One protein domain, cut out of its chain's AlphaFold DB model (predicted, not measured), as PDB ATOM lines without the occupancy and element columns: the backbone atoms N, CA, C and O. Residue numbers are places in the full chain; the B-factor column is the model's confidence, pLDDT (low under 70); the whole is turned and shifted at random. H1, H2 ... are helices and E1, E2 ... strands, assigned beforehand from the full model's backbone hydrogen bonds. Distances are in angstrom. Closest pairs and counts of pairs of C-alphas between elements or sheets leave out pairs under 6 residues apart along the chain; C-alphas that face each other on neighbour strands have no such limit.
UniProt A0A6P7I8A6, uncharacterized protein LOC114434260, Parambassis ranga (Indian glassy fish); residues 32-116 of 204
ATOM      1  N   ARG A  32      13.466 -47.788  29.461       91.06
ATOM      2  CA  ARG A  32      12.526 -47.103  30.333       91.06
ATOM      3  C   ARG A  32      12.624 -45.618  30.043       91.06
ATOM      4  O   ARG A  32      13.717 -45.049  30.056       91.06
ATOM      5  N   CYS A  33      11.481 -45.007  29.788       92.31
ATOM      6  CA  CYS A  33      11.401 -43.597  29.469       92.31
ATOM      7  C   CYS A  33      10.554 -42.878  30.502       92.31
ATOM      8  O   CYS A  33       9.473 -43.329  30.871       92.31
ATOM      9  N   LEU A  34      11.097 -41.767  30.969       93.56
ATOM     10  CA  LEU A  34      10.458 -40.863  31.900       93.56
ATOM     11  C   LEU A  34      10.316 -39.508  31.225       93.56
ATOM     12  O   LEU A  34      11.172 -39.117  30.422       93.56
ATOM     13  N   SER A  35       9.273 -38.769  31.572       95.88
ATOM     14  CA  SER A  35       9.107 -37.392  31.131       95.88
ATOM     15  C   SER A  35       8.752 -36.460  32.279       95.88
ATOM     16  O   SER A  35       8.222 -36.874  33.312       95.88
ATOM     17  N   SER A  36       9.080 -35.185  32.092       96.56
ATOM     18  CA  SER A  36       8.686 -34.104  32.987       96.56
ATOM     19  C   SER A  36       8.279 -32.880  32.176       96.56
ATOM     20  O   SER A  36       9.004 -32.429  31.282       96.56
ATOM     21  N   SER A  37       7.092 -32.355  32.476       95.69
ATOM     22  CA  SER A  37       6.580 -31.096  31.928       95.69
ATOM     23  C   SER A  37       6.952 -29.883  32.782       95.69
ATOM     24  O   SER A  37       6.578 -28.766  32.425       95.69
ATOM     25  N   ASP A  38       7.646 -30.088  33.905       95.12
ATOM     26  CA  ASP A  38       8.117 -29.003  34.760       95.12
ATOM     27  C   ASP A  38       9.091 -28.108  33.979       95.12
ATOM     28  O   ASP A  38       9.972 -28.579  33.251       95.12
ATOM     29  N   THR A  39       8.941 -26.794  34.112       92.75
ATOM     30  CA  THR A  39       9.837 -25.832  33.467       92.75
ATOM     31  C   THR A  39      11.257 -25.932  34.019       92.75
ATOM     32  O   THR A  39      12.208 -25.743  33.256       92.75
ATOM     33  N   GLN A  40      11.417 -26.314  35.291       93.75
ATOM     34  CA  GLN A  40      12.717 -26.542  35.923       93.75
ATOM     35  C   GLN A  40      13.441 -27.769  35.359       93.75
ATOM     36  O   GLN A  40      14.673 -27.792  35.353       93.75
ATOM     37  N   ALA A  41      12.722 -28.749  34.795       94.38
ATOM     38  CA  ALA A  41      13.333 -29.928  34.169       94.38
ATOM     39  C   ALA A  41      14.282 -29.550  33.018       94.38
ATOM     40  O   ALA A  41      15.231 -30.271  32.707       94.38
ATOM     41  N   ARG A  42      14.063 -28.400  32.370       94.75
ATOM     42  CA  ARG A  42      14.905 -27.920  31.257       94.75
ATOM     43  C   ARG A  42      16.340 -27.617  31.689       94.75
ATOM     44  O   ARG A  42      17.254 -27.678  30.870       94.75
ATOM     45  N   ASN A  43      16.522 -27.333  32.974       95.00
ATOM     46  CA  ASN A  43      17.800 -26.973  33.572       95.00
ATOM     47  C   ASN A  43      18.461 -28.155  34.299       95.00
ATOM     48  O   ASN A  43      19.430 -27.948  35.024       95.00
ATOM     49  N   THR A  44      17.968 -29.379  34.089       94.62
ATOM     50  CA  THR A  44      18.493 -30.587  34.738       94.62
ATOM     51  C   THR A  44      19.994 -30.727  34.541       94.62
ATOM     52  O   THR A  44      20.484 -30.723  33.410       94.62
ATOM     53  N   SER A  45      20.712 -30.922  35.638       95.75
ATOM     54  CA  SER A  45      22.151 -31.160  35.681       95.75
ATOM     55  C   SER A  45      22.490 -32.648  35.798       95.75
ATOM     56  O   SER A  45      23.484 -33.087  35.213       95.75
ATOM     57  N   ILE A  46      21.695 -33.425  36.542       95.12
ATOM     58  CA  ILE A  46      22.013 -34.815  36.905       95.12
ATOM     59  C   ILE A  46      20.745 -35.682  36.869       95.12
ATOM     60  O   ILE A  46      19.647 -35.223  37.176       95.12
ATOM     61  N   VAL A  47      20.910 -36.953  36.492       94.88
ATOM     62  CA  VAL A  47      19.932 -38.019  36.764       94.88
ATOM     63  C   VAL A  47      20.636 -39.150  37.502       94.88
ATOM     64  O   VAL A  47      21.673 -39.638  37.037       94.88
ATOM     65  N   TYR A  48      20.073 -39.582  38.625       93.38
ATOM     66  CA  TYR A  48      20.638 -40.626  39.481       93.38
ATOM     67  C   TYR A  48      19.552 -41.550  40.048       93.38
ATOM     68  O   TYR A  48      18.356 -41.300  39.894       93.38
ATOM     69  N   ASP A  49      19.988 -42.659  40.642       91.81
ATOM     70  CA  ASP A  49      19.134 -43.597  41.372       91.81
ATOM     71  C   ASP A  49      18.989 -43.134  42.825       91.81
ATOM     72  O   ASP A  49      19.993 -42.972  43.509       91.81
ATOM     73  N   GLU A  50      17.765 -42.950  43.316       90.50
ATOM     74  CA  GLU A  50      17.490 -42.501  44.688       90.50
ATOM     75  C   GLU A  50      18.152 -43.399  45.744       90.50
ATOM     76  O   GLU A  50      18.577 -42.913  46.789       90.50
ATOM     77  N   ALA A  51      18.268 -44.703  45.473       90.06
ATOM     78  CA  ALA A  51      18.918 -45.636  46.390       90.06
ATOM     79  C   ALA A  51      20.455 -45.508  46.400       90.06
ATOM     80  O   ALA A  51      21.106 -46.040  47.301       90.06
ATOM     81  N   ASN A  52      21.042 -44.851  45.394       87.00
ATOM     82  CA  ASN A  52      22.482 -44.681  45.233       87.00
ATOM     83  C   ASN A  52      22.807 -43.372  44.490       87.00
ATOM     84  O   ASN A  52      23.079 -43.358  43.283       87.00
ATOM     85  N   ASP A  53      22.823 -42.281  45.250       83.38
ATOM     86  CA  ASP A  53      23.163 -40.925  44.805       83.38
ATOM     87  C   ASP A  53      24.560 -40.819  44.170       83.38
ATOM     88  O   ASP A  53      24.764 -40.067  43.220       83.38
ATOM     89  N   ASN A  54      25.508 -41.654  44.598       85.06
ATOM     90  CA  ASN A  54      26.876 -41.664  44.073       85.06
ATOM     91  C   ASN A  54      26.985 -42.160  42.621       85.06
ATOM     92  O   ASN A  54      28.031 -41.998  41.980       85.06
ATOM     93  N   LYS A  55      25.936 -42.795  42.079       86.62
ATOM     94  CA  LYS A  55      25.936 -43.341  40.720       86.62
ATOM     95  C   LYS A  55      25.060 -42.507  39.791       86.62
ATOM     96  O   LYS A  55      23.921 -42.856  39.485       86.62
ATOM     97  N   HIS A  56      25.651 -41.450  39.242       92.06
ATOM     98  CA  HIS A  56      24.995 -40.650  38.211       92.06
ATOM     99  C   HIS A  56      24.821 -41.467  36.922       92.06
ATOM    100  O   HIS A  56      25.787 -41.913  36.296       92.06
ATOM    101  N   LEU A  57      23.571 -41.637  36.507       93.62
ATOM    102  CA  LEU A  57      23.195 -42.331  35.276       93.62
ATOM    103  C   LEU A  57      23.325 -41.418  34.057       93.62
ATOM    104  O   LEU A  57      23.562 -41.893  32.944       93.62
ATOM    105  N   TRP A  58      23.199 -40.111  34.283       95.44
ATOM    106  CA  TRP A  58      23.475 -39.058  33.321       95.44
ATOM    107  C   TRP A  58      23.962 -37.804  34.050       95.44
ATOM    108  O   TRP A  58      23.506 -37.498  35.151       95.44
ATOM    109  N   LYS A  59      24.880 -37.068  33.420       95.62
ATOM    110  CA  LYS A  59      25.344 -35.760  33.881       95.62
ATOM    111  C   LYS A  59      25.453 -34.831  32.684       95.62
ATOM    112  O   LYS A  59      26.032 -35.208  31.660       95.62
ATOM    113  N   LYS A  60      24.925 -33.621  32.829       95.44
ATOM    114  CA  LYS A  60      25.035 -32.577  31.819       95.44
ATOM    115  C   LYS A  60      26.504 -32.159  31.670       95.44
ATOM    116  O   LYS A  60      27.121 -31.811  32.679       95.44
ATOM    117  N   PRO A  61      27.083 -32.181  30.455       92.56
ATOM    118  CA  PRO A  61      28.487 -31.818  30.259       92.56
ATOM    119  C   PRO A  61      28.790 -30.369  30.649       92.56
ATOM    120  O   PRO A  61      29.797 -30.099  31.296       92.56
ATOM    121  N   ASN A  62      27.893 -29.451  30.285       93.62
ATOM    122  CA  ASN A  62      27.983 -28.029  30.583       93.62
ATOM    123  C   ASN A  62      26.606 -27.529  31.030       93.62
ATOM    124  O   ASN A  62      25.612 -27.722  30.332       93.62
ATOM    125  N   LEU A  63      26.546 -26.892  32.199       91.69
ATOM    126  CA  LEU A  63      25.289 -26.445  32.800       91.69
ATOM    127  C   LEU A  63      24.569 -25.385  31.959       91.69
ATOM    128  O   LEU A  63      23.338 -25.366  31.968       91.69
ATOM    129  N   GLN A  64      25.311 -24.586  31.189       93.12
ATOM    130  CA  GLN A  64      24.756 -23.494  30.384       93.12
ATOM    131  C   GLN A  64      24.219 -23.931  29.021       93.12
ATOM    132  O   GLN A  64      23.422 -23.212  28.421       93.12
ATOM    133  N   ASP A  65      24.613 -25.106  28.535       94.44
ATOM    134  CA  ASP A  65      24.162 -25.572  27.225       94.44
ATOM    135  C   ASP A  65      22.688 -26.001  27.296       94.44
ATOM    136  O   ASP A  65      22.267 -26.598  28.287       94.44
ATOM    137  N   PRO A  66      21.850 -25.743  26.285       94.69
ATOM    138  CA  PRO A  66      20.497 -26.290  26.272       94.69
ATOM    139  C   PRO A  66      20.527 -27.823  26.168       94.69
ATOM    140  O   PRO A  66      21.481 -28.414  25.659       94.69
ATOM    141  N   LEU A  67      19.463 -28.489  26.630       95.69
ATOM    142  CA  LEU A  67      19.320 -29.931  26.410       95.69
ATOM    143  C   LEU A  67      19.214 -30.223  24.902       95.69
ATOM    144  O   LEU A  67      18.502 -29.504  24.193       95.69
ATOM    145  N   PRO A  68      19.886 -31.272  24.399       96.06
ATOM    146  CA  PRO A  68      19.860 -31.595  22.981       96.06
ATOM    147  C   PRO A  68      18.469 -32.086  22.549       96.06
ATOM    148  O   PRO A  68      17.735 -32.670  23.359       96.06
ATOM    149  N   PRO A  69      18.101 -31.910  21.268       96.31
ATOM    150  CA  PRO A  69      16.859 -32.456  20.760       96.31
ATOM    151  C   PRO A  69      16.873 -33.987  20.774       96.31
ATOM    152  O   PRO A  69      17.859 -34.620  20.387       96.31
ATOM    153  N   CYS A  70      15.764 -34.616  21.175       95.25
ATOM    154  CA  CYS A  70      15.689 -36.084  21.211       95.25
ATOM    155  C   CYS A  70      15.950 -36.722  19.837       95.25
ATOM    156  O   CYS A  70      16.662 -37.718  19.747       95.25
ATOM    157  N   SER A  71      15.488 -36.086  18.758       93.25
ATOM    158  CA  SER A  71      15.684 -36.552  17.380       93.25
ATOM    159  C   SER A  71      17.140 -36.558  16.905       93.25
ATOM    160  O   SER A  71      17.446 -37.256  15.940       93.25
ATOM    161  N   SER A  72      18.034 -35.804  17.554       92.31
ATOM    162  CA  SER A  72      19.475 -35.795  17.262       92.31
ATOM    163  C   SER A  72      20.297 -36.572  18.290       92.31
ATOM    164  O   SER A  72      21.521 -36.608  18.191       92.31
ATOM    165  N   THR A  73      19.653 -37.146  19.307       92.50
ATOM    166  CA  THR A  73      20.340 -37.833  20.402       92.50
ATOM    167  C   THR A  73      20.383 -39.328  20.112       92.50
ATOM    168  O   THR A  73      19.355 -39.927  19.802       92.50
ATOM    169  N   SER A  74      21.564 -39.937  20.191       90.62
ATOM    170  CA  SER A  74      21.724 -41.382  20.031       90.62
ATOM    171  C   SER A  74      21.253 -42.140  21.280       90.62
ATOM    172  O   SER A  74      21.299 -41.584  22.377       90.62
ATOM    173  N   PRO A  75      20.815 -43.404  21.155       88.69
ATOM    174  CA  PRO A  75      20.374 -44.200  22.292       88.69
ATOM    175  C   PRO A  75      21.416 -44.308  23.413       88.69
ATOM    176  O   PRO A  75      22.618 -44.366  23.134       88.69
ATOM    177  N   PRO A  76      20.971 -44.377  24.682       90.31
ATOM    178  CA  PRO A  76      21.883 -44.478  25.810       90.31
ATOM    179  C   PRO A  76      22.660 -45.805  25.770       90.31
ATOM    180  O   PRO A  76      22.084 -46.850  25.435       90.31
ATOM    181  N   PRO A  77      23.943 -45.807  26.178       86.94
ATOM    182  CA  PRO A  77      24.672 -47.046  26.415       86.94
ATOM    183  C   PRO A  77      24.081 -47.812  27.613       86.94
ATOM    184  O   PRO A  77      23.230 -47.310  28.353       86.94
ATOM    185  N   ALA A  78      24.537 -49.049  27.822       85.38
ATOM    186  CA  ALA A  78      24.088 -49.875  28.941       85.38
ATOM    187  C   ALA A  78      24.309 -49.175  30.296       85.38
ATOM    188  O   ALA A  78      25.317 -48.497  30.503       85.38
ATOM    189  N   ASN A  79      23.373 -49.375  31.232       86.00
ATOM    190  CA  ASN A  79      23.411 -48.817  32.594       86.00
ATOM    191  C   ASN A  79      23.499 -47.289  32.671       86.00
ATOM    192  O   ASN A  79      23.936 -46.753  33.690       86.00
ATOM    193  N   ARG A  80      23.125 -46.588  31.600       91.38
ATOM    194  CA  ARG A  80      23.098 -45.130  31.558       91.38
ATOM    195  C   ARG A  80      21.752 -44.626  31.085       91.38
ATOM    196  O   ARG A  80      20.953 -45.359  30.494       91.38
ATOM    197  N   CYS A  81      21.552 -43.347  31.349       94.19
ATOM    198  CA  CYS A  81      20.473 -42.573  30.787       94.19
ATOM    199  C   CYS A  81      21.043 -41.507  29.850       94.19
ATOM    200  O   CYS A  81      22.208 -41.112  29.935       94.19
ATOM    201  N   ILE A  82      20.189 -41.027  28.963       95.19
ATOM    202  CA  ILE A  82      20.354 -39.755  28.270       95.19
ATOM    203  C   ILE A  82      19.186 -38.860  28.662       95.19
ATOM    204  O   ILE A  82      18.078 -39.347  28.897       95.19
ATOM    205  N   VAL A  83      19.430 -37.557  28.704       96.50
ATOM    206  CA  VAL A  83      18.370 -36.562  28.840       96.50
ATOM    207  C   VAL A  83      18.342 -35.735  27.570       96.50
ATOM    208  O   VAL A  83      19.373 -35.233  27.117       96.50
ATOM    209  N   CYS A  84      17.159 -35.625  26.986       97.00
ATOM    210  CA  CYS A  84      16.918 -34.857  25.780       97.00
ATOM    211  C   CYS A  84      15.605 -34.097  25.914       97.00
ATOM    212  O   CYS A  84      14.767 -34.384  26.774       97.00
ATOM    213  N   MET A  85      15.426 -33.110  25.051       95.75
ATOM    214  CA  MET A  85      14.235 -32.285  25.053       95.75
ATOM    215  C   MET A  85      13.588 -32.291  23.677       95.75
ATOM    216  O   MET A  85      14.253 -32.306  22.649       95.75
ATOM    217  N   ASN A  86      12.264 -32.288  23.649       89.81
ATOM    218  CA  ASN A  86      11.532 -31.923  22.445       89.81
ATOM    219  C   ASN A  86      10.550 -30.808  22.815       89.81
ATOM    220  O   ASN A  86      10.930 -29.641  22.852       89.81
ATOM    221  N   GLN A  87       9.327 -31.165  23.211       93.12
ATOM    222  CA  GLN A  87       8.369 -30.231  23.821       93.12
ATOM    223  C   GLN A  87       8.486 -30.223  25.350       93.12
ATOM    224  O   GLN A  87       8.450 -29.169  25.989       93.12
ATOM    225  N   ILE A  88       8.668 -31.417  25.911       95.94
ATOM    226  CA  ILE A  88       8.929 -31.682  27.323       95.94
ATOM    227  C   ILE A  88      10.286 -32.377  27.459       95.94
ATOM    228  O   ILE A  88      10.893 -32.779  26.456       95.94
ATOM    229  N   VAL A  89      10.779 -32.477  28.689       97.06
ATOM    230  CA  VAL A  89      12.050 -33.143  28.969       97.06
ATOM    231  C   VAL A  89      11.808 -34.636  29.108       97.06
ATOM    232  O   VAL A  89      10.855 -35.053  29.765       97.06
ATOM    233  N   HIS A  90      12.674 -35.430  28.484       96.69
ATOM    234  CA  HIS A  90      12.654 -36.882  28.563       96.69
ATOM    235  C   HIS A  90      13.982 -37.399  29.110       96.69
ATOM    236  O   HIS A  90      15.047 -36.979  28.654       96.69
ATOM    237  N   ALA A  91      13.911 -38.355  30.031       95.62
ATOM    238  CA  ALA A  91      15.034 -39.210  30.385       95.62
ATOM    239  C   ALA A  91      14.802 -40.593  29.776       95.62
ATOM    240  O   ALA A  91      13.789 -41.239  30.042       95.62
ATOM    241  N   VAL A  92      15.736 -41.036  28.937       94.25
ATOM    242  CA  VAL A  92      15.696 -42.353  28.298       94.25
ATOM    243  C   VAL A  92      16.810 -43.193  28.891       94.25
ATOM    244  O   VAL A  92      17.984 -42.847  28.762       94.25
ATOM    245  N   CYS A  93      16.442 -44.286  29.546       92.81
ATOM    246  CA  CYS A  93      17.345 -45.158  30.283       92.81
ATOM    247  C   CYS A  93      17.253 -46.585  29.745       92.81
ATOM    248  O   CYS A  93      16.179 -47.032  29.358       92.81
ATOM    249  N   ASN A  94      18.363 -47.316  29.722       90.00
ATOM    250  CA  ASN A  94      18.389 -48.723  29.291       90.00
ATOM    251  C   ASN A  94      17.665 -49.665  30.303       90.00
ATOM    252  O   ASN A  94      17.431 -49.268  31.443       90.00
ATOM    253  N   GLU A  95      17.311 -50.905  29.926       72.12
ATOM    254  CA  GLU A  95      16.514 -51.862  30.733       72.12
ATOM    255  C   GLU A  95      17.028 -52.096  32.153       72.12
ATOM    256  O   GLU A  95      16.240 -52.326  33.068       72.12
ATOM    257  N   VAL A  96      18.338 -51.996  32.373       63.66
ATOM    258  CA  VAL A  96      18.934 -52.251  33.696       63.66
ATOM    259  C   VAL A  96      18.471 -51.233  34.751       63.66
ATOM    260  O   VAL A  96      18.639 -51.440  35.949       63.66
ATOM    261  N   VAL A  97      17.827 -50.149  34.316       66.62
ATOM    262  CA  VAL A  97      17.329 -49.065  35.162       66.62
ATOM    263  C   VAL A  97      15.811 -49.183  35.441       66.62
ATOM    264  O   VAL A  97      15.213 -48.294  36.047       66.62
ATOM    265  N   GLN A  98      15.149 -50.269  35.013       65.94
ATOM    266  CA  GLN A  98      13.683 -50.398  35.079       65.94
ATOM    267  C   GLN A  98      13.104 -50.345  36.501       65.94
ATOM    268  O   GLN A  98      12.040 -49.764  36.686       65.94
ATOM    269  N   ASN A  99      13.821 -50.863  37.499       75.50
ATOM    270  CA  ASN A  99      13.344 -50.925  38.888       75.50
ATOM    271  C   ASN A  99      13.927 -49.834  39.794       75.50
ATOM    272  O   ASN A  99      13.696 -49.857  41.000       75.50
ATOM    273  N   LEU A 100      14.701 -48.899  39.240       85.44
ATOM    274  CA  LEU A 100      15.292 -47.822  40.030       85.44
ATOM    275  C   LEU A 100      14.300 -46.671  40.163       85.44
ATOM    276  O   LEU A 100      13.585 -46.336  39.212       85.44
ATOM    277  N   LYS A 101      14.263 -46.034  41.331       89.19
ATOM    278  CA  LYS A 101      13.545 -44.772  41.478       89.19
ATOM    279  C   LYS A 101      14.489 -43.663  41.044       89.19
ATOM    280  O   LYS A 101      15.475 -43.383  41.711       89.19
ATOM    281  N   LEU A 102      14.220 -43.091  39.877       90.94
ATOM    282  CA  LEU A 102      15.095 -42.088  39.286       90.94
ATOM    283  C   LEU A 102      14.736 -40.694  39.774       90.94
ATOM    284  O   LEU A 102      13.562 -40.321  39.775       90.94
ATOM    285  N   ILE A 103      15.766 -39.931  40.126       92.00
ATOM    286  CA  ILE A 103      15.656 -38.528  40.506       92.00
ATOM    287  C   ILE A 103      16.339 -37.674  39.444       92.00
ATOM    288  O   ILE A 103      17.419 -38.003  38.949       92.00
ATOM    289  N   MET A 104      15.664 -36.586  39.085       94.06
ATOM    290  CA  MET A 104      16.188 -35.514  38.254       94.06
ATOM    291  C   MET A 104      16.590 -34.362  39.155       94.06
ATOM    292  O   MET A 104      15.765 -33.899  39.938       94.06
ATOM    293  N   GLU A 105      17.815 -33.877  39.023       94.38
ATOM    294  CA  GLU A 105      18.287 -32.733  39.798       94.38
ATOM    295  C   GLU A 105      18.502 -31.527  38.890       94.38
ATOM    296  O   GLU A 105      19.124 -31.629  37.827       94.38
ATOM    297  N   THR A 106      18.001 -30.382  39.337       92.88
ATOM    298  CA  THR A 106      18.193 -29.068  38.736       92.88
ATOM    299  C   THR A 106      18.804 -28.150  39.792       92.88
ATOM    300  O   THR A 106      18.094 -27.514  40.574       92.88
ATOM    301  N   GLY A 107      20.136 -28.070  39.816       87.00
ATOM    302  CA  GLY A 107      20.848 -27.303  40.841       87.00
ATOM    303  C   GLY A 107      20.677 -27.947  42.216       87.00
ATOM    304  O   GLY A 107      21.134 -29.058  42.412       87.00
ATOM    305  N   GLU A 108      20.008 -27.268  43.146       86.38
ATOM    306  CA  GLU A 108      19.737 -27.791  44.499       86.38
ATOM    307  C   GLU A 108      18.332 -28.404  44.642       86.38
ATOM    308  O   GLU A 108      17.939 -28.832  45.726       86.38
ATOM    309  N   ASN A 109      17.549 -28.434  43.557       91.81
ATOM    310  CA  ASN A 109      16.163 -28.892  43.574       91.81
ATOM    311  C   ASN A 109      15.990 -30.213  42.827       91.81
ATOM    312  O   ASN A 109      16.572 -30.423  41.762       91.81
ATOM    313  N   ASN A 110      15.093 -31.055  43.335       94.00
ATOM    314  CA  ASN A 110      14.665 -32.271  42.657       94.00
ATOM    315  C   ASN A 110      13.411 -32.007  41.822       94.00
ATOM    316  O   ASN A 110      12.461 -31.376  42.290       94.00
ATOM    317  N   VAL A 111      13.390 -32.537  40.602       93.38
ATOM    318  CA  VAL A 111      12.280 -32.392  39.659       93.38
ATOM    319  C   VAL A 111      11.575 -33.741  39.485       93.38
ATOM    320  O   VAL A 111      12.238 -34.766  39.294       93.38
ATOM    321  N   PRO A 112      10.233 -33.789  39.555       89.69
ATOM    322  CA  PRO A 112       9.502 -35.039  39.422       89.69
ATOM    323  C   PRO A 112       9.517 -35.566  37.984       89.69
ATOM    324  O   PRO A 112       9.469 -34.807  37.009       89.69
ATOM    325  N   PHE A 113       9.489 -36.892  37.876       90.94
ATOM    326  CA  PHE A 113       9.286 -37.634  36.637       90.94
ATOM    327  C   PHE A 113       7.978 -38.420  36.660       90.94
ATOM    328  O   PHE A 113       7.453 -38.774  37.715       90.94
ATOM    329  N   SER A 114       7.483 -38.754  35.475       93.19
ATOM    330  CA  SER A 114       6.430 -39.750  35.282       93.19
ATOM    331  C   SER A 114       6.823 -40.713  34.172       93.19
ATOM    332  O   SER A 114       7.512 -40.320  33.229       93.19
ATOM    333  N   ASP A 115       6.401 -41.973  34.281       91.56
ATOM    334  CA  ASP A 115       6.627 -42.952  33.218       91.56
ATOM    335  C   ASP A 115       5.955 -42.487  31.919       91.56
ATOM    336  O   ASP A 115       4.825 -41.989  31.911       91.56
ATOM    337  N   SER A 116       6.672 -42.620  30.804       92.25
ATOM    338  CA  SER A 116       6.232 -42.121  29.507       92.25
ATOM    339  C   SER A 116       6.644 -43.046  28.368       92.25
ATOM    340  O   SER A 116       7.571 -43.847  28.477       92.25
TER     341      SER A 116
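Overview. This is residues 32 to 116 of the 204 residues of the protein "uncharacterized protein LOC114434260" of Parambassis ranga (Indian glassy fish) (UniProt A0A6P7I8A6). A strongly twisted sheet, E3 E2 E6 E7, and a smaller one, E1 E5 E4, make a sandwich, two sheets face to face with strands crossed at 47 degrees, and the short helix H1 caps one end. A long loop, residues 60 to 80, runs round the outside from E3 to E4. The printed part has 85 residues, with one named helix and seven named strands in the order E1 H1 E2 E3 E4 E5 E6 E7; both sheets are antiparallel. The class is mostly strand, though under half of the residues are in named elements. It is compact, radius of gyration of the C-alphas 11.4 A, spanning 28 by 27 by 23 A.

Along the chain. In the larger sheet, E3 is residues 52 to 59, 14.7 A long, E2 46 to 49, E6 102 to 106, 13.4 A, and E7 109 to 111, ending at C-alpha 111 (12.280, -32.392, 39.659). In the other, E1 is residues 32 to 36, 13.8 A, from C-alpha 32 (12.526, -47.103, 30.333), E5 89 to 94, 16.8 A, and E4 81 to 85, 13.3 A. H1 is residues 39 to 43.

Arrangement. E3 bends by 61 degrees at residue 55 and forms a hairpin with E2, N 57 to O 47 at 2.8 A. E2 neighbours E6, N 103 to O 48 at 2.9 A, and E6 forms a hairpin with E7, N 106 to O 109 at 2.8 A. Across the sandwich, the closest C-alphas of E3 and E4 are Leu 57 and Cys 81, 5.3 A apart. E4 and E5 form a hairpin, N 82 to O 92 at 2.9 A; E5 neighbours E1, N 32 to O 93 at 2.8 A. H1 is on both sheets, at heights of 8.2 A over the larger and 8.1 A over the smaller; 0 of 1 O i to N i+4 pairs and 2 of 2 O i to N i+3 pairs are within hydrogen-bond range.

Size, cuts and confidence. The farthest C-alphas, Gln 64 and Asn 99, are 30.9 A apart. The printed part has no cut, and the link E3 to E4 is long. Residues 96 to 98 have pLDDT under 70.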